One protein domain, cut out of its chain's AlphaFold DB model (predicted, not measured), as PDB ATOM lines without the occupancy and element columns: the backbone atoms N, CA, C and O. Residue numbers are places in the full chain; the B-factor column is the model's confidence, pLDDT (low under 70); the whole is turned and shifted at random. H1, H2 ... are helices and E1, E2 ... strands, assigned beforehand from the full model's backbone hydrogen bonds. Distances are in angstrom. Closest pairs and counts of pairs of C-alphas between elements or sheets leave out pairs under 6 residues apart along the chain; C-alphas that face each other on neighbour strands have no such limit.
ATOM      1  N   ASP A 325      -4.201 377.089 -30.990       97.12
ATOM      2  CA  ASP A 325      -3.633 377.129 -32.339       97.12
ATOM      3  C   ASP A 325      -4.083 378.405 -33.064       97.12
ATOM      4  O   ASP A 325      -5.031 378.431 -33.853       97.12
ATOM      5  N   PHE A 326      -3.400 379.506 -32.753       97.69
ATOM      6  CA  PHE A 326      -3.744 380.819 -33.295       97.69
ATOM      7  C   PHE A 326      -3.512 380.941 -34.805       97.69
ATOM      8  O   PHE A 326      -4.158 381.775 -35.429       97.69
ATOM      9  N   ALA A 327      -2.619 380.134 -35.387       97.12
ATOM     10  CA  ALA A 327      -2.375 380.148 -36.827       97.12
ATOM     11  C   ALA A 327      -3.571 379.547 -37.575       97.12
ATOM     12  O   ALA A 327      -4.123 380.182 -38.469       97.12
ATOM     13  N   SER A 328      -4.047 378.377 -37.134       97.50
ATOM     14  CA  SER A 328      -5.263 377.782 -37.692       97.50
ATOM     15  C   SER A 328      -6.492 378.670 -37.473       97.50
ATOM     16  O   SER A 328      -7.359 378.740 -38.341       97.50
ATOM     17  N   ALA A 329      -6.588 379.359 -36.328       98.19
ATOM     18  CA  ALA A 329      -7.676 380.304 -36.076       98.19
ATOM     19  C   ALA A 329      -7.677 381.460 -37.093       98.19
ATOM     20  O   ALA A 329      -8.729 381.767 -37.651       98.19
ATOM     21  N   ASP A 330      -6.510 382.044 -37.381       98.12
ATOM     22  CA  ASP A 330      -6.365 383.108 -38.382       98.12
ATOM     23  C   ASP A 330      -6.752 382.617 -39.789       98.12
ATOM     24  O   ASP A 330      -7.486 383.309 -40.497       98.12
ATOM     25  N   ASP A 331      -6.336 381.407 -40.179       97.81
ATOM     26  CA  ASP A 331      -6.689 380.809 -41.475       97.81
ATOM     27  C   ASP A 331      -8.207 380.622 -41.634       97.81
ATOM     28  O   ASP A 331      -8.773 380.873 -42.704       97.81
ATOM     29  N   TRP A 332      -8.895 380.190 -40.571       98.00
ATOM     30  CA  TRP A 332     -10.354 380.075 -40.571       98.00
ATOM     31  C   TRP A 332     -11.039 381.439 -40.663       98.00
ATOM     32  O   TRP A 332     -12.005 381.581 -41.415       98.00
ATOM     33  N   LEU A 333     -10.534 382.448 -39.950       97.69
ATOM     34  CA  LEU A 333     -11.095 383.801 -39.975       97.69
ATOM     35  C   LEU A 333     -10.861 384.507 -41.313       97.69
ATOM     36  O   LEU A 333     -11.750 385.209 -41.791       97.69
ATOM     37  N   ALA A 334      -9.736 384.252 -41.984       96.62
ATOM     38  CA  ALA A 334      -9.510 384.721 -43.349       96.62
ATOM     39  C   ALA A 334     -10.582 384.182 -44.314       96.62
ATOM     40  O   ALA A 334     -11.197 384.953 -45.048       96.62
ATOM     41  N   ARG A 335     -10.895 382.879 -44.242       96.31
ATOM     42  CA  ARG A 335     -11.966 382.263 -45.049       96.31
ATOM     43  C   ARG A 335     -13.355 382.795 -44.693       96.31
ATOM     44  O   ARG A 335     -14.184 382.972 -45.583       96.31
ATOM     45  N   ALA A 336     -13.609 383.052 -43.408       96.44
ATOM     46  CA  ALA A 336     -14.842 383.683 -42.942       96.44
ATOM     47  C   ALA A 336     -15.022 385.079 -43.548       96.44
ATOM     48  O   ALA A 336     -16.097 385.390 -44.062       96.44
ATOM     49  N   ARG A 337     -13.955 385.886 -43.566       95.81
ATOM     50  CA  ARG A 337     -13.956 387.221 -44.172       95.81
ATOM     51  C   ARG A 337     -14.248 387.165 -45.675       95.81
ATOM     52  O   ARG A 337     -15.119 387.893 -46.149       95.81
ATOM     53  N   ASP A 338     -13.590 386.263 -46.403       93.44
ATOM     54  CA  ASP A 338     -13.794 386.089 -47.850       93.44
ATOM     55  C   ASP A 338     -15.230 385.665 -48.206       93.44
ATOM     56  O   ASP A 338     -15.736 385.986 -49.286       93.44
ATOM     57  N   ALA A 339     -15.908 384.941 -47.310       93.06
ATOM     58  CA  ALA A 339     -17.278 384.482 -47.525       93.06
ATOM     59  C   ALA A 339     -18.325 385.600 -47.395       93.06
ATOM     60  O   ALA A 339     -19.347 385.553 -48.081       93.06
ATOM     61  N   VAL A 340     -18.077 386.584 -46.527       92.31
ATOM     62  CA  VAL A 340     -19.070 387.583 -46.108       92.31
ATOM     63  C   VAL A 340     -19.039 388.866 -46.948       92.31
ATOM     64  O   VAL A 340     -20.092 389.456 -47.199       92.31
ATOM     65  N   GLY A 341     -17.863 389.298 -47.414       85.06
ATOM     66  CA  GLY A 341     -17.705 390.621 -48.039       85.06
ATOM     67  C   GLY A 341     -18.034 391.774 -47.073       85.06
ATOM     68  O   GLY A 341     -17.924 391.615 -45.861       85.06
ATOM     69  N   ASP A 342     -18.474 392.929 -47.587       80.44
ATOM     70  CA  ASP A 342     -18.760 394.146 -46.790       80.44
ATOM     71  C   ASP A 342     -20.150 394.141 -46.103       80.44
ATOM     72  O   ASP A 342     -20.818 395.169 -45.982       80.44
ATOM     73  N   GLY A 343     -20.643 392.962 -45.717       83.75
ATOM     74  CA  GLY A 343     -21.971 392.780 -45.125       83.75
ATOM     75  C   GLY A 343     -22.029 392.989 -43.603       83.75
ATOM     76  O   GLY A 343     -20.996 393.115 -42.950       83.75
ATOM     77  N   PRO A 344     -23.236 392.947 -43.002       84.31
ATOM     78  CA  PRO A 344     -23.419 393.027 -41.543       84.31
ATOM     79  C   PRO A 344     -22.747 391.872 -40.782       84.31
ATOM     80  O   PRO A 344     -22.365 392.020 -39.626       84.31
ATOM     81  N   ASP A 345     -22.547 390.728 -41.439       94.19
ATOM     82  CA  ASP A 345     -21.779 389.609 -40.889       94.19
ATOM     83  C   ASP A 345     -20.273 389.937 -40.752       94.19
ATOM     84  O   ASP A 345     -19.541 389.223 -40.062       94.19
ATOM     85  N   GLY A 346     -19.794 391.021 -41.378       94.50
ATOM     86  CA  GLY A 346     -18.409 391.484 -41.290       94.50
ATOM     87  C   GLY A 346     -18.045 391.924 -39.873       94.50
ATOM     88  O   GLY A 346     -16.962 391.592 -39.390       94.50
ATOM     89  N   ASP A 347     -18.981 392.556 -39.159       94.25
ATOM     90  CA  ASP A 347     -18.802 392.935 -37.753       94.25
ATOM     91  C   ASP A 347     -18.642 391.700 -36.860       94.25
ATOM     92  O   ASP A 347     -17.825 391.687 -35.937       94.25
ATOM     93  N   ARG A 348     -19.381 390.621 -37.160       96.31
ATOM     94  CA  ARG A 348     -19.252 389.344 -36.450       96.31
ATOM     95  C   ARG A 348     -17.856 388.757 -36.654       96.31
ATOM     96  O   ARG A 348     -17.215 388.385 -35.674       96.31
ATOM     97  N   VAL A 349     -17.355 388.717 -37.892       97.31
ATOM     98  CA  VAL A 349     -15.986 388.249 -38.190       97.31
ATOM     99  C   VAL A 349     -14.939 389.124 -37.491       97.31
ATOM    100  O   VAL A 349     -14.052 388.595 -36.820       97.31
ATOM    101  N   ALA A 350     -15.084 390.450 -37.549       96.25
ATOM    102  CA  ALA A 350     -14.190 391.389 -36.871       96.25
ATOM    103  C   ALA A 350     -14.166 391.177 -35.346       96.25
ATOM    104  O   ALA A 350     -13.107 391.242 -34.717       96.25
ATOM    105  N   ALA A 351     -15.311 390.860 -34.736       97.25
ATOM    106  CA  ALA A 351     -15.375 390.533 -33.318       97.25
ATOM    107  C   ALA A 351     -14.582 389.260 -32.980       97.25
ATOM    108  O   ALA A 351     -13.815 389.252 -32.013       97.25
ATOM    109  N   TRP A 352     -14.706 388.204 -33.792       98.19
ATOM    110  CA  TRP A 352     -13.924 386.969 -33.638       98.19
ATOM    111  C   TRP A 352     -12.412 387.182 -33.833       98.19
ATOM    112  O   TRP A 352     -11.598 386.566 -33.137       98.19
ATOM    113  N   GLU A 353     -12.012 388.090 -34.717       98.06
ATOM    114  CA  GLU A 353     -10.611 388.492 -34.890       98.06
ATOM    115  C   GLU A 353     -10.076 389.222 -33.660       98.06
ATOM    116  O   GLU A 353      -8.993 388.899 -33.163       98.06
ATOM    117  N   GLN A 354     -10.861 390.148 -33.103       98.00
ATOM    118  CA  GLN A 354     -10.498 390.819 -31.859       98.00
ATOM    119  C   GLN A 354     -10.400 389.823 -30.688       98.00
ATOM    120  O   GLN A 354      -9.456 389.895 -29.895       98.00
ATOM    121  N   LEU A 355     -11.314 388.848 -30.599       98.38
ATOM    122  CA  LEU A 355     -11.236 387.761 -29.618       98.38
ATOM    123  C   LEU A 355      -9.933 386.963 -29.767       98.38
ATOM    124  O   LEU A 355      -9.251 386.707 -28.771       98.38
ATOM    125  N   THR A 356      -9.564 386.612 -31.000       98.50
ATOM    126  CA  THR A 356      -8.323 385.884 -31.319       98.50
ATOM    127  C   THR A 356      -7.083 386.663 -30.893       98.50
ATOM    128  O   THR A 356      -6.196 386.110 -30.234       98.50
ATOM    129  N   ALA A 357      -7.037 387.963 -31.191       98.19
ATOM    130  CA  ALA A 357      -5.940 388.837 -30.792       98.19
ATOM    131  C   ALA A 357      -5.786 388.903 -29.260       98.19
ATOM    132  O   ALA A 357      -4.681 388.733 -28.734       98.19
ATOM    133  N   HIS A 358      -6.889 389.073 -28.527       98.31
ATOM    134  CA  HIS A 358      -6.874 389.101 -27.063       98.31
ATOM    135  C   HIS A 358      -6.499 387.748 -26.442       98.31
ATOM    136  O   HIS A 358      -5.762 387.711 -25.455       98.31
ATOM    137  N   ALA A 359      -6.945 386.632 -27.025       98.12
ATOM    138  CA  ALA A 359      -6.569 385.293 -26.573       98.12
ATOM    139  C   ALA A 359      -5.061 385.028 -26.758       98.12
ATOM    140  O   ALA A 359      -4.407 384.507 -25.851       98.12
ATOM    141  N   ARG A 360      -4.478 385.464 -27.883       97.94
ATOM    142  CA  ARG A 360      -3.029 385.385 -28.143       97.94
ATOM    143  C   ARG A 360      -2.218 386.210 -27.143       97.94
ATOM    144  O   ARG A 360      -1.184 385.759 -26.639       97.94
ATOM    145  N   GLN A 361      -2.695 387.414 -26.825       97.44
ATOM    146  CA  GLN A 361      -2.088 388.265 -25.802       97.44
ATOM    147  C   GLN A 361      -2.156 387.603 -24.422       97.44
ATOM    148  O   GLN A 361      -1.136 387.538 -23.736       97.44
ATOM    149  N   PHE A 362      -3.301 387.020 -24.045       97.75
ATOM    150  CA  PHE A 362      -3.421 386.251 -22.804       97.75
ATOM    151  C   PHE A 362      -2.390 385.117 -22.731       97.75
ATOM    152  O   PHE A 362      -1.678 385.009 -21.734       97.75
ATOM    153  N   ALA A 363      -2.257 384.301 -23.784       96.44
ATOM    154  CA  ALA A 363      -1.300 383.192 -23.817       96.44
ATOM    155  C   ALA A 363       0.153 383.669 -23.624       96.44
ATOM    156  O   ALA A 363       0.927 383.048 -22.891       96.44
ATOM    157  N   SER A 364       0.498 384.823 -24.203       94.94
ATOM    158  CA  SER A 364       1.811 385.458 -24.029       94.94
ATOM    159  C   SER A 364       2.040 385.936 -22.589       94.94
ATOM    160  O   SER A 364       3.128 385.769 -22.034       94.94
ATOM    161  N   PHE A 365       1.015 386.513 -21.954       96.94
ATOM    162  CA  PHE A 365       1.082 386.955 -20.561       96.94
ATOM    163  C   PHE A 365       1.080 385.797 -19.564       96.94
ATOM    164  O   PHE A 365       1.780 385.887 -18.559       96.94
ATOM    165  N   ARG A 366       0.391 384.688 -19.859       97.38
ATOM    166  CA  ARG A 366       0.383 383.472 -19.030       97.38
ATOM    167  C   ARG A 366       1.803 382.990 -18.746       97.38
ATOM    168  O   ARG A 366       2.158 382.782 -17.592       97.38
ATOM    169  N   GLY A 367       2.644 382.869 -19.777       94.00
ATOM    170  CA  GLY A 367       4.037 382.437 -19.604       94.00
ATOM    171  C   GLY A 367       4.854 383.381 -18.710       94.00
ATOM    172  O   GLY A 367       5.630 382.925 -17.871       94.00
ATOM    173  N   LYS A 368       4.639 384.697 -18.840       96.44
ATOM    174  CA  LYS A 368       5.291 385.714 -17.996       96.44
ATOM    175  C   LYS A 368       4.803 385.646 -16.548       96.44
ATOM    176  O   LYS A 368       5.623 385.669 -15.637       96.44
ATOM    177  N   ALA A 369       3.494 385.513 -16.345       97.62
ATOM    178  CA  ALA A 369       2.882 385.424 -15.026       97.62
ATOM    179  C   ALA A 369       3.332 384.168 -14.266       97.62
ATOM    180  O   ALA A 369       3.686 384.264 -13.094       97.62
ATOM    181  N   LEU A 370       3.397 383.010 -14.937       97.69
ATOM    182  CA  LEU A 370       3.903 381.771 -14.337       97.69
ATOM    183  C   LEU A 370       5.347 381.937 -13.845       97.69
ATOM    184  O   LEU A 370       5.641 381.594 -12.705       97.69
ATOM    185  N   LYS A 371       6.231 382.519 -14.669       97.06
ATOM    186  CA  LYS A 371       7.626 382.792 -14.284       97.06
ATOM    187  C   LYS A 371       7.724 383.795 -13.128       97.06
ATOM    188  O   LYS A 371       8.488 383.575 -12.194       97.06
ATOM    189  N   ALA A 372       6.935 384.868 -13.169       97.12
ATOM    190  CA  ALA A 372       6.918 385.896 -12.127       97.12
ATOM    191  C   ALA A 372       6.363 385.390 -10.784       97.12
ATOM    192  O   ALA A 372       6.713 385.931  -9.740       97.12
ATOM    193  N   GLY A 373       5.519 384.355 -10.796       96.75
ATOM    194  CA  GLY A 373       4.942 383.759  -9.592       96.75
ATOM    195  C   GLY A 373       5.884 382.842  -8.803       96.75
ATOM    196  O   GLY A 373       5.476 382.319  -7.768       96.75
ATOM    197  N   MET A 374       7.119 382.611  -9.257       97.81
ATOM    198  CA  MET A 374       8.073 381.741  -8.560       97.81
ATOM    199  C   MET A 374       8.299 382.197  -7.109       97.81
ATOM    200  O   MET A 374       8.521 383.376  -6.841       97.81
ATOM    201  N   GLY A 375       8.231 381.259  -6.162       96.94
ATOM    202  CA  GLY A 375       8.352 381.532  -4.728       96.94
ATOM    203  C   GLY A 375       7.107 382.148  -4.082       96.94
ATOM    204  O   GLY A 375       7.135 382.418  -2.884       96.94
ATOM    205  N   SER A 376       6.030 382.366  -4.841       98.00
ATOM    206  CA  SER A 376       4.769 382.906  -4.327       98.00
ATOM    207  C   SER A 376       3.733 381.809  -4.076       98.00
ATOM    208  O   SER A 376       3.747 380.743  -4.705       98.00
ATOM    209  N   ASP A 377       2.808 382.111  -3.168       98.00
ATOM    210  CA  ASP A 377       1.658 381.269  -2.853       98.00
ATOM    211  C   ASP A 377       0.400 381.782  -3.554       98.00
ATOM    212  O   ASP A 377       0.180 382.991  -3.650       98.00
ATOM    213  N   PHE A 378      -0.439 380.852  -4.006       98.19
ATOM    214  CA  PHE A 378      -1.677 381.140  -4.723       98.19
ATOM    215  C   PHE A 378      -2.830 380.297  -4.178       98.19
ATOM    216  O   PHE A 378      -2.674 379.095  -3.943       98.19
ATOM    217  N   ASP A 379      -4.002 380.916  -4.046       98.12
ATOM    218  CA  ASP A 379      -5.242 380.240  -3.661       98.12
ATOM    219  C   ASP A 379      -6.018 379.821  -4.918       98.12
ATOM    220  O   ASP A 379      -6.586 380.641  -5.644       98.12
ATOM    221  N   VAL A 380      -6.037 378.518  -5.202       97.50
ATOM    222  CA  VAL A 380      -6.697 377.932  -6.374       97.50
ATOM    223  C   VAL A 380      -7.961 377.210  -5.914       97.50
ATOM    224  O   VAL A 380      -7.955 376.042  -5.525       97.50
ATOM    225  N   GLY A 381      -9.083 377.931  -5.940       95.19
ATOM    226  CA  GLY A 381     -10.349 377.428  -5.413       95.19
ATOM    227  C   GLY A 381     -10.310 377.337  -3.888       95.19
ATOM    228  O   GLY A 381     -10.355 378.360  -3.216       95.19
ATOM    229  N   LYS A 382     -10.265 376.115  -3.345       96.62
ATOM    230  CA  LYS A 382     -10.153 375.862  -1.892       96.62
ATOM    231  C   LYS A 382      -8.758 375.404  -1.467       96.62
ATOM    232  O   LYS A 382      -8.505 375.274  -0.273       96.62
ATOM    233  N   ASP A 383      -7.891 375.113  -2.429       98.06
ATOM    234  CA  ASP A 383      -6.558 374.595  -2.175       98.06
ATOM    235  C   ASP A 383      -5.528 375.724  -2.329       98.06
ATOM    236  O   ASP A 383      -5.624 376.550  -3.238       98.06
ATOM    237  N   ARG A 384      -4.520 375.741  -1.454       98.00
ATOM    238  CA  ARG A 384      -3.360 376.633  -1.564       98.00
ATOM    239  C   ARG A 384      -2.205 375.884  -2.211       98.00
ATOM    240  O   ARG A 384      -1.906 374.747  -1.827       98.00
ATOM    241  N   ILE A 385      -1.547 376.528  -3.166       98.50
ATOM    242  CA  ILE A 385      -0.339 376.020  -3.817       98.50
ATOM    243  C   ILE A 385       0.817 377.005  -3.641       98.50
ATOM    244  O   ILE A 385       0.594 378.211  -3.574       98.50
ATOM    245  N   SER A 386       2.044 376.492  -3.612       98.44
ATOM    246  CA  SER A 386       3.273 377.298  -3.606       98.44
ATOM    247  C   SER A 386       4.081 376.999  -4.859       98.44
ATOM    248  O   SER A 386       4.415 375.837  -5.098       98.44
ATOM    249  N   PRO A 412      -2.571 372.848 -15.156       97.12
ATOM    250  CA  PRO A 412      -4.018 372.936 -15.076       97.12
ATOM    251  C   PRO A 412      -4.507 374.370 -15.269       97.12
ATOM    252  O   PRO A 412      -4.038 375.299 -14.607       97.12
ATOM    253  N   GLU A 413      -5.506 374.541 -16.131       95.62
ATOM    254  CA  GLU A 413      -6.041 375.855 -16.506       95.62
ATOM    255  C   GLU A 413      -6.466 376.692 -15.291       95.62
ATOM    256  O   GLU A 413      -6.264 377.904 -15.273       95.62
ATOM    257  N   ALA A 414      -7.024 376.063 -14.251       96.75
ATOM    258  CA  ALA A 414      -7.398 376.754 -13.019       96.75
ATOM    259  C   ALA A 414      -6.188 377.416 -12.335       96.75
ATOM    260  O   ALA A 414      -6.282 378.564 -11.910       96.75
ATOM    261  N   ILE A 415      -5.044 376.725 -12.293       98.06
ATOM    262  CA  ILE A 415      -3.793 377.237 -11.719       98.06
ATOM    263  C   ILE A 415      -3.265 378.391 -12.577       98.06
ATOM    264  O   ILE A 415      -3.037 379.488 -12.066       98.06
ATOM    265  N   ALA A 416      -3.132 378.169 -13.889       97.56
ATOM    266  CA  ALA A 416      -2.621 379.179 -14.813       97.56
ATOM    267  C   ALA A 416      -3.477 380.457 -14.811       97.56
ATOM    268  O   ALA A 416      -2.942 381.569 -14.785       97.56
ATOM    269  N   MET A 417      -4.804 380.309 -14.785       98.00
ATOM    270  CA  MET A 417      -5.739 381.428 -14.720       98.00
ATOM    271  C   MET A 417      -5.619 382.199 -13.402       98.00
ATOM    272  O   MET A 417      -5.568 383.426 -13.434       98.00
ATOM    273  N   THR A 418      -5.553 381.518 -12.252       98.38
ATOM    274  CA  THR A 418      -5.401 382.180 -10.944       98.38
ATOM    275  C   THR A 418      -4.120 383.004 -10.878       98.38
ATOM    276  O   THR A 418      -4.174 384.188 -10.543       98.38
ATOM    277  N   ILE A 419      -2.983 382.417 -11.264       98.25
ATOM    278  CA  ILE A 419      -1.681 383.100 -11.244       98.25
ATOM    279  C   ILE A 419      -1.706 384.323 -12.165       98.25
ATOM    280  O   ILE A 419      -1.328 385.421 -11.760       98.25
ATOM    281  N   THR A 420      -2.217 384.158 -13.390       98.31
ATOM    282  CA  THR A 420      -2.282 385.248 -14.375       98.31
ATOM    283  C   THR A 420      -3.197 386.379 -13.908       98.31
ATOM    284  O   THR A 420      -2.849 387.549 -14.045       98.31
ATOM    285  N   LYS A 421      -4.343 386.062 -13.292       98.00
ATOM    286  CA  LYS A 421      -5.248 387.067 -12.719       98.00
ATOM    287  C   LYS A 421      -4.613 387.855 -11.582       98.00
ATOM    288  O   LYS A 421      -4.755 389.073 -11.557       98.00
ATOM    289  N   GLN A 422      -3.935 387.184 -10.653       98.25
ATOM    290  CA  GLN A 422      -3.258 387.858  -9.545       98.25
ATOM    291  C   GLN A 422      -2.125 388.753 -10.056       98.25
ATOM    292  O   GLN A 422      -1.989 389.891  -9.612       98.25
ATOM    293  N   TRP A 423      -1.370 388.277 -11.049       97.81
ATOM    294  CA  TRP A 423      -0.339 389.068 -11.716       97.81
ATOM    295  C   TRP A 423      -0.919 390.321 -12.393       97.81
ATOM    296  O   TRP A 423      -0.432 391.429 -12.181       97.81
ATOM    297  N   PHE A 424      -2.022 390.174 -13.130       97.94
ATOM    298  CA  PHE A 424      -2.733 391.298 -13.739       97.94
ATOM    299  C   PHE A 424      -3.320 392.281 -12.725       97.94
ATOM    300  O   PHE A 424      -3.294 393.487 -12.976       97.94
ATOM    301  N   ALA A 425      -3.831 391.789 -11.596       96.56
ATOM    302  CA  ALA A 425      -4.339 392.632 -10.520       96.56
ATOM    303  C   ALA A 425      -3.224 393.499  -9.917       96.56
ATOM    304  O   ALA A 425      -3.455 394.675  -9.657       96.56
ATOM    305  N   GLY A 426      -2.009 392.955  -9.776       95.06
ATOM    306  CA  GLY A 426      -0.838 393.717  -9.333       95.06
ATOM    307  C   GLY A 426      -0.436 394.844 -10.290       95.06
ATOM    308  O   GLY A 426       0.032 395.884  -9.838       95.06
ATOM    309  N   ALA A 427      -0.653 394.671 -11.599       94.44
ATOM    310  CA  ALA A 427      -0.375 395.702 -12.604       94.44
ATOM    311  C   ALA A 427      -1.478 396.775 -12.707       94.44
ATOM    312  O   ALA A 427      -1.211 397.895 -13.132       94.44
ATOM    313  N   GLY A 428      -2.724 396.447 -12.345       93.94
ATOM    314  CA  GLY A 428      -3.830 397.410 -12.273       93.94
ATOM    315  C   GLY A 428      -4.328 397.966 -13.617       93.94
ATOM    316  O   GLY A 428      -5.083 398.935 -13.626       93.94
ATOM    317  N   HIS A 429      -3.936 397.389 -14.757       96.50
ATOM    318  CA  HIS A 429      -4.374 397.864 -16.076       96.50
ATOM    319  C   HIS A 429      -5.757 397.324 -16.462       96.50
ATOM    320  O   HIS A 429      -5.991 396.115 -16.424       96.50
ATOM    321  N   ALA A 430      -6.652 398.209 -16.913       96.88
ATOM    322  CA  ALA A 430      -8.000 397.847 -17.354       96.88
ATOM    323  C   ALA A 430      -7.997 396.867 -18.545       96.88
ATOM    324  O   ALA A 430      -8.749 395.888 -18.536       96.88
ATOM    325  N   ALA A 431      -7.085 397.060 -19.507       97.00
ATOM    326  CA  ALA A 431      -6.873 396.164 -20.646       97.00
ATOM    327  C   ALA A 431      -6.666 394.691 -20.256       97.00
ATOM    328  O   ALA A 431      -7.067 393.796 -20.997       97.00
ATOM    329  N   ASN A 432      -6.112 394.402 -19.071       98.19
ATOM    330  CA  ASN A 432      -5.896 393.024 -18.620       98.19
ATOM    331  C   ASN A 432      -7.202 392.218 -18.552       98.19
ATOM    332  O   ASN A 432      -7.220 391.009 -18.802       98.19
ATOM    333  N   TYR A 433      -8.315 392.888 -18.257       98.44
ATOM    334  CA  TYR A 433      -9.625 392.255 -18.212       98.44
ATOM    335  C   TYR A 433     -10.172 391.890 -19.603       98.44
ATOM    336  O   TYR A 433     -10.980 390.964 -19.696       98.44
ATOM    337  N   LEU A 434      -9.696 392.526 -20.686       98.44
ATOM    338  CA  LEU A 434      -9.985 392.102 -22.064       98.44
ATOM    339  C   LEU A 434      -9.447 390.692 -22.310       98.44
ATOM    340  O   LEU A 434     -10.172 389.817 -22.791       98.44
ATOM    341  N   PHE A 435      -8.198 390.460 -21.901       98.44
ATOM    342  CA  PHE A 435      -7.487 389.194 -22.085       98.44
ATOM    343  C   PHE A 435      -8.088 388.086 -21.219       98.44
ATOM    344  O   PHE A 435      -8.277 386.964 -21.688       98.44
ATOM    345  N   ILE A 436      -8.444 388.406 -19.968       98.44
ATOM    346  CA  ILE A 436      -9.145 387.473 -19.074       98.44
ATOM    347  C   ILE A 436     -10.481 387.046 -19.696       98.44
ATOM    348  O   ILE A 436     -10.773 385.851 -19.744       98.44
ATOM    349  N   GLY A 437     -11.289 387.999 -20.176       98.31
ATOM    350  CA  GLY A 437     -12.583 387.686 -20.782       98.31
ATOM    351  C   GLY A 437     -12.449 386.857 -22.061       98.31
ATOM    352  O   GLY A 437     -13.164 385.870 -22.224       98.31
ATOM    353  N   ALA A 438     -11.459 387.170 -22.903       98.38
ATOM    354  CA  ALA A 438     -11.153 386.377 -24.089       98.38
ATOM    355  C   ALA A 438     -10.814 384.925 -23.727       98.38
ATOM    356  O   ALA A 438     -11.381 383.997 -24.302       98.38
ATOM    357  N   ARG A 439      -9.963 384.711 -22.713       98.06
ATOM    358  CA  ARG A 439      -9.619 383.357 -22.270       98.06
ATOM    359  C   ARG A 439     -10.822 382.587 -21.728       98.06
ATOM    360  O   ARG A 439     -10.899 381.383 -21.941       98.06
ATOM    361  N   TYR A 440     -11.758 383.247 -21.049       98.06
ATOM    362  CA  TYR A 440     -12.983 382.589 -20.585       98.06
ATOM    363  C   TYR A 440     -13.850 382.048 -21.727       98.06
ATOM    364  O   TYR A 440     -14.457 380.990 -21.565       98.06
ATOM    365  N   LEU A 441     -13.882 382.730 -22.874       97.69
ATOM    366  CA  LEU A 441     -14.646 382.288 -24.044       97.69
ATOM    367  C   LEU A 441     -13.919 381.260 -24.906       97.69
ATOM    368  O   LEU A 441     -14.570 380.414 -25.511       97.69
ATOM    369  N   THR A 442     -12.588 381.301 -24.957       97.56
ATOM    370  CA  THR A 442     -11.790 380.361 -25.760       97.56
ATOM    371  C   THR A 442     -11.473 379.058 -25.031       97.56
ATOM    372  O   THR A 442     -10.631 378.287 -25.472       97.56
ATOM    373  N   ARG A 443     -12.109 378.774 -23.894       95.69
ATOM    374  CA  ARG A 443     -11.969 377.474 -23.224       95.69
ATOM    375  C   ARG A 443     -12.720 376.374 -23.976       95.69
ATOM    376  O   ARG A 443     -13.702 376.664 -24.659       95.69
ATOM    377  N   PRO A 444     -12.326 375.099 -23.782       93.69
ATOM    378  CA  PRO A 444     -13.121 373.969 -24.254       93.69
ATOM    379  C   PRO A 444     -14.578 374.017 -23.777       93.69
ATOM    380  O   PRO A 444     -15.498 373.706 -24.532       93.69
ATOM    381  N   GLU A 445     -14.768 374.484 -22.543       93.62
ATOM    382  CA  GLU A 445     -16.055 374.819 -21.939       93.62
ATOM    383  C   GLU A 445     -16.084 376.335 -21.678       93.62
ATOM    384  O   GLU A 445     -15.506 376.796 -20.687       93.62
ATOM    385  N   PRO A 446     -16.667 377.135 -22.592       95.50
ATOM    386  CA  PRO A 446     -16.744 378.581 -22.431       95.50
ATOM    387  C   PRO A 446     -17.566 378.987 -21.208       95.50
ATOM    388  O   PRO A 446     -18.615 378.405 -20.933       95.50
ATOM    389  N   ASP A 447     -17.133 380.050 -20.533       96.69
ATOM    390  CA  ASP A 447     -17.887 380.691 -19.451       96.69
ATOM    391  C   ASP A 447     -18.264 382.129 -19.859       96.69
ATOM    392  O   ASP A 447     -17.521 383.080 -19.579       96.69
ATOM    393  N   PRO A 448     -19.402 382.317 -20.558       96.75
ATOM    394  CA  PRO A 448     -19.809 383.633 -21.045       96.75
ATOM    395  C   PRO A 448     -20.162 384.600 -19.911       96.75
ATOM    396  O   PRO A 448     -20.017 385.811 -20.074       96.75
ATOM    397  N   ALA A 449     -20.585 384.096 -18.746       97.19
ATOM    398  CA  ALA A 449     -20.883 384.936 -17.593       97.19
ATOM    399  C   ALA A 449     -19.593 385.519 -16.994       97.19
ATOM    400  O   ALA A 449     -19.507 386.728 -16.762       97.19
ATOM    401  N   ALA A 450     -18.560 384.695 -16.808       97.12
ATOM    402  CA  ALA A 450     -17.261 385.176 -16.349       97.12
ATOM    403  C   ALA A 450     -16.590 386.107 -17.370       97.12
ATOM    404  O   ALA A 450     -16.010 387.123 -16.974       97.12
ATOM    405  N   ALA A 451     -16.714 385.813 -18.669       98.12
ATOM    406  CA  ALA A 451     -16.232 386.694 -19.729       98.12
ATOM    407  C   ALA A 451     -16.914 388.072 -19.688       98.12
ATOM    408  O   ALA A 451     -16.226 389.094 -19.675       98.12
ATOM    409  N   ARG A 452     -18.250 388.102 -19.560       98.38
ATOM    410  CA  ARG A 452     -19.040 389.333 -19.403       98.38
ATOM    411  C   ARG A 452     -18.554 390.169 -18.222       98.38
ATOM    412  O   ARG A 452     -18.301 391.359 -18.384       98.38
ATOM    413  N   ASN A 453     -18.377 389.547 -17.057       98.31
ATOM    414  CA  ASN A 453     -17.926 390.234 -15.843       98.31
ATOM    415  C   ASN A 453     -16.519 390.835 -16.002       98.31
ATOM    416  O   ASN A 453     -16.253 391.949 -15.538       98.31
ATOM    417  N   ALA A 454     -15.614 390.110 -16.669       98.44
ATOM    418  CA  ALA A 454     -14.279 390.612 -16.972       98.44
ATOM    419  C   ALA A 454     -14.364 391.830 -17.904       98.44
ATOM    420  O   ALA A 454     -13.889 392.906 -17.553       98.44
ATOM    421  N   TRP A 455     -15.056 391.725 -19.035       98.56
ATOM    422  CA  TRP A 455     -15.161 392.832 -19.984       98.56
ATOM    423  C   TRP A 455     -15.916 394.047 -19.437       98.56
ATOM    424  O   TRP A 455     -15.508 395.171 -19.696       98.56
ATOM    425  N   GLN A 456     -16.934 393.872 -18.592       98.38
ATOM    426  CA  GLN A 456     -17.548 394.998 -17.874       98.38
ATOM    427  C   GLN A 456     -16.557 395.693 -16.926       98.38
ATOM    428  O   GLN A 456     -16.645 396.898 -16.697       98.38
ATOM    429  N   SER A 457     -15.594 394.958 -16.369       97.62
ATOM    430  CA  SER A 457     -14.519 395.548 -15.564       97.62
ATOM    431  C   SER A 457     -13.512 396.306 -16.434       97.62
ATOM    432  O   SER A 457     -13.122 397.407 -16.057       97.62
ATOM    433  N   ALA A 458     -13.182 395.790 -17.624       98.00
ATOM    434  CA  ALA A 458     -12.393 396.518 -18.623       98.00
ATOM    435  C   ALA A 458     -13.090 397.828 -19.040       98.00
ATOM    436  O   ALA A 458     -12.487 398.897 -19.006       98.00
ATOM    437  N   GLN A 459     -14.390 397.755 -19.343       98.12
ATOM    438  CA  GLN A 459     -15.209 398.895 -19.753       98.12
ATOM    439  C   GLN A 459     -15.269 399.987 -18.684       98.12
ATOM    440  O   GLN A 459     -15.120 401.166 -18.994       98.12
ATOM    441  N   ARG A 460     -15.440 399.607 -17.411       97.94
ATOM    442  CA  ARG A 460     -15.384 400.554 -16.284       97.94
ATOM    443  C   ARG A 460     -14.027 401.245 -16.161       97.94
ATOM    444  O   ARG A 460     -13.972 402.369 -15.678       97.94
ATOM    445  N   GLY A 461     -12.957 400.589 -16.601       96.50
ATOM    446  CA  GLY A 461     -11.618 401.166 -16.693       96.50
ATOM    447  C   GLY A 461     -11.346 401.958 -17.977       96.50
ATOM    448  O   GLY A 461     -10.208 402.365 -18.180       96.50
ATOM    449  N   GLY A 462     -12.355 402.180 -18.829       97.25
ATOM    450  CA  GLY A 462     -12.247 402.981 -20.052       97.25
ATOM    451  C   GLY A 462     -11.921 402.199 -21.327       97.25
ATOM    452  O   GLY A 462     -11.758 402.812 -22.379       97.25
ATOM    453  N   GLU A 463     -11.844 400.867 -21.273       97.75
ATOM    454  CA  GLU A 463     -11.568 400.049 -22.459       97.75
ATOM    455  C   GLU A 463     -12.801 399.901 -23.362       97.75
ATOM    456  O   GLU A 463     -13.933 399.741 -22.894       97.75
ATOM    457  N   ASN A 464     -12.584 399.876 -24.680       96.94
ATOM    458  CA  ASN A 464     -13.653 399.610 -25.639       96.94
ATOM    459  C   ASN A 464     -13.898 398.099 -25.776       96.94
ATOM    460  O   ASN A 464     -13.098 397.371 -26.360       96.94
ATOM    461  N   VAL A 465     -15.045 397.647 -25.267       98.06
ATOM    462  CA  VAL A 465     -15.487 396.243 -25.316       98.06
ATOM    463  C   VAL A 465     -16.658 396.005 -26.263       98.06
ATOM    464  O   VAL A 465     -17.155 394.885 -26.336       98.06
ATOM    465  N   SER A 466     -17.133 397.036 -26.965       97.88
ATOM    466  CA  SER A 466     -18.405 396.989 -27.695       97.88
ATOM    467  C   SER A 466     -18.443 395.855 -28.713       97.88
ATOM    468  O   SER A 466     -19.412 395.102 -28.747       97.88
ATOM    469  N   LEU A 467     -17.362 395.682 -29.478       96.25
ATOM    470  CA  LEU A 467     -17.286 394.658 -30.515       96.25
ATOM    471  C   LEU A 467     -17.274 393.243 -29.913       96.25
ATOM    472  O   LEU A 467     -18.098 392.412 -30.280       96.25
ATOM    473  N   VAL A 468     -16.416 392.978 -28.921       97.38
ATOM    474  CA  VAL A 468     -16.314 391.647 -28.289       97.38
ATOM    475  C   VAL A 468     -17.536 391.280 -27.444       97.38
ATOM    476  O   VAL A 468     -17.874 390.104 -27.352       97.38
ATOM    477  N   MET A 469     -18.252 392.258 -26.878       98.12
ATOM    478  CA  MET A 469     -19.495 392.004 -26.141       98.12
ATOM    479  C   MET A 469     -20.582 391.377 -27.021       98.12
ATOM    480  O   MET A 469     -21.375 390.586 -26.509       98.12
ATOM    481  N   THR A 470     -20.601 391.666 -28.329       97.44
ATOM    482  CA  THR A 470     -21.557 391.042 -29.262       97.44
ATOM    483  C   THR A 470     -21.378 389.523 -29.350       97.44
ATOM    484  O   THR A 470     -22.359 388.798 -29.509       97.44
ATOM    485  N   LEU A 471     -20.154 389.017 -29.137       97.25
ATOM    486  CA  LEU A 471     -19.864 387.584 -29.181       97.25
ATOM    487  C   LEU A 471     -20.539 386.806 -28.058       97.25
ATOM    488  O   LEU A 471     -20.807 385.622 -28.226       97.25
ATOM    489  N   LEU A 472     -20.855 387.436 -26.923       97.38
ATOM    490  CA  LEU A 472     -21.547 386.750 -25.825       97.38
ATOM    491  C   LEU A 472     -22.920 386.211 -26.243       97.38
ATOM    492  O   LEU A 472     -23.434 385.283 -25.619       97.38
ATOM    493  N   GLU A 473     -23.503 386.790 -27.291       97.00
ATOM    494  CA  GLU A 473     -24.780 386.379 -27.858       97.00
ATOM    495  C   GLU A 473     -24.619 385.471 -29.093       97.00
ATOM    496  O   GLU A 473     -25.620 384.974 -29.609       97.00
ATOM    497  N   ASP A 474     -23.382 385.200 -29.534       96.81
ATOM    498  CA  ASP A 474     -23.098 384.339 -30.683       96.81
ATOM    499  C   ASP A 474     -23.538 382.889 -30.384       96.81
ATOM    500  O   ASP A 474     -23.070 382.280 -29.408       96.81
ATOM    501  N   PRO A 475     -24.419 382.292 -31.213       96.19
ATOM    502  CA  PRO A 475     -24.882 380.918 -31.027       96.19
ATOM    503  C   PRO A 475     -23.741 379.901 -30.939       96.19
ATOM    504  O   PRO A 475     -23.848 378.914 -30.204       96.19
ATOM    505  N   LEU A 476     -22.628 380.157 -31.635       95.62
ATOM    506  CA  LEU A 476     -21.473 379.272 -31.649       95.62
ATOM    507  C   LEU A 476     -20.748 379.218 -30.309       95.62
ATOM    508  O   LEU A 476     -19.991 378.278 -30.118       95.62
ATOM    509  N   LEU A 477     -20.964 380.148 -29.374       95.00
ATOM    510  CA  LEU A 477     -20.347 380.105 -28.040       95.00
ATOM    511  C   LEU A 477     -21.237 379.459 -26.969       95.00
ATOM    512  O   LEU A 477     -20.739 379.113 -25.900       95.00
ATOM    513  N   ARG A 478     -22.530 379.239 -27.249       90.94
ATOM    514  CA  ARG A 478     -23.496 378.679 -26.280       90.94
ATOM    515  C   ARG A 478     -23.517 377.148 -26.222       90.94
ATOM    516  O   ARG A 478     -24.074 376.582 -25.286       90.94
TER     517      ARG A 478
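This is residues 325 to 386 and 412 to 478 of the 490 residues of an uncharacterized protein of Planctomycetia bacterium (UniProt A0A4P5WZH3). One long helix, H2, makes the long axis; H3, H4 and H6 stand across it one after another, with H5 packed on H4 and H6. H1 folds back alongside H2, and near H2's other end the strand hairpin E1 E2 packs through E1 on H3. The 129 printed residues hold seven named helices and two named strands, in the order H1 H2 E1 E2 H3 H4 H5 H6 H7; the sheet E1 - E2 is antiparallel and the class mostly helix. The whole is compact, with a radius of gyration of the C-alphas of 15.7 A, and elongated, spanning 51 by 31 by 24 A.

H1, residues 326 to 340, and the hub H2, residues 345 to 372, form a helical hairpin at a shallow tilt of 10 degrees; closest are C-alphas Val 340 and Gly 346, 6.2 A. E1, residues 377 to 380, and E2, residues 383 to 386, form a hairpin, with N 378 and O 385 within hydrogen-bond range at 2.9 A. H3, residues 413 to 427, touches H2 about perpendicular at 85 degrees, closest at C-alphas Ala 369 and Thr 420, 5.2 A. H4, residues 432 to 441, touches H2 at a steep tilt of 69 degrees, only just short of perpendicular, closest at C-alphas His 358 and Phe 435, 5.0 A. H5, residues 448 to 460, forms a helical hairpin with H4, closest at C-alphas Gly 437 and Ala 451, 3.9 A. H6, residues 466 to 473, touches H2 at 83 degrees, about perpendicular, closest at C-alphas Ala 351 and Val 468, 5.2 A. H7, residues 475 to 478, touches no helix. Every O i to N i+4 pair is within hydrogen-bond range in H1, H3, H4 and H5, 22 of 24 in H2 and 0 of 4 in H6, where 4 of 5 O i to N i+3 pairs are.

H1 begins at C-alpha 326 (-3.744, 380.819, -33.295) and is 21.1 A long; H2 is 40.8 A, H3 21.0 A and H5 18.1 A. H7 ends at C-alpha 478 (-23.496, 378.679, -26.280).

Residues 387 to 411 are not printed; C-alphas 386 and 412 are 14.3 A apart across the cut. Of the links printed whole, none is long. No printed residue is under 70 in pLDDT.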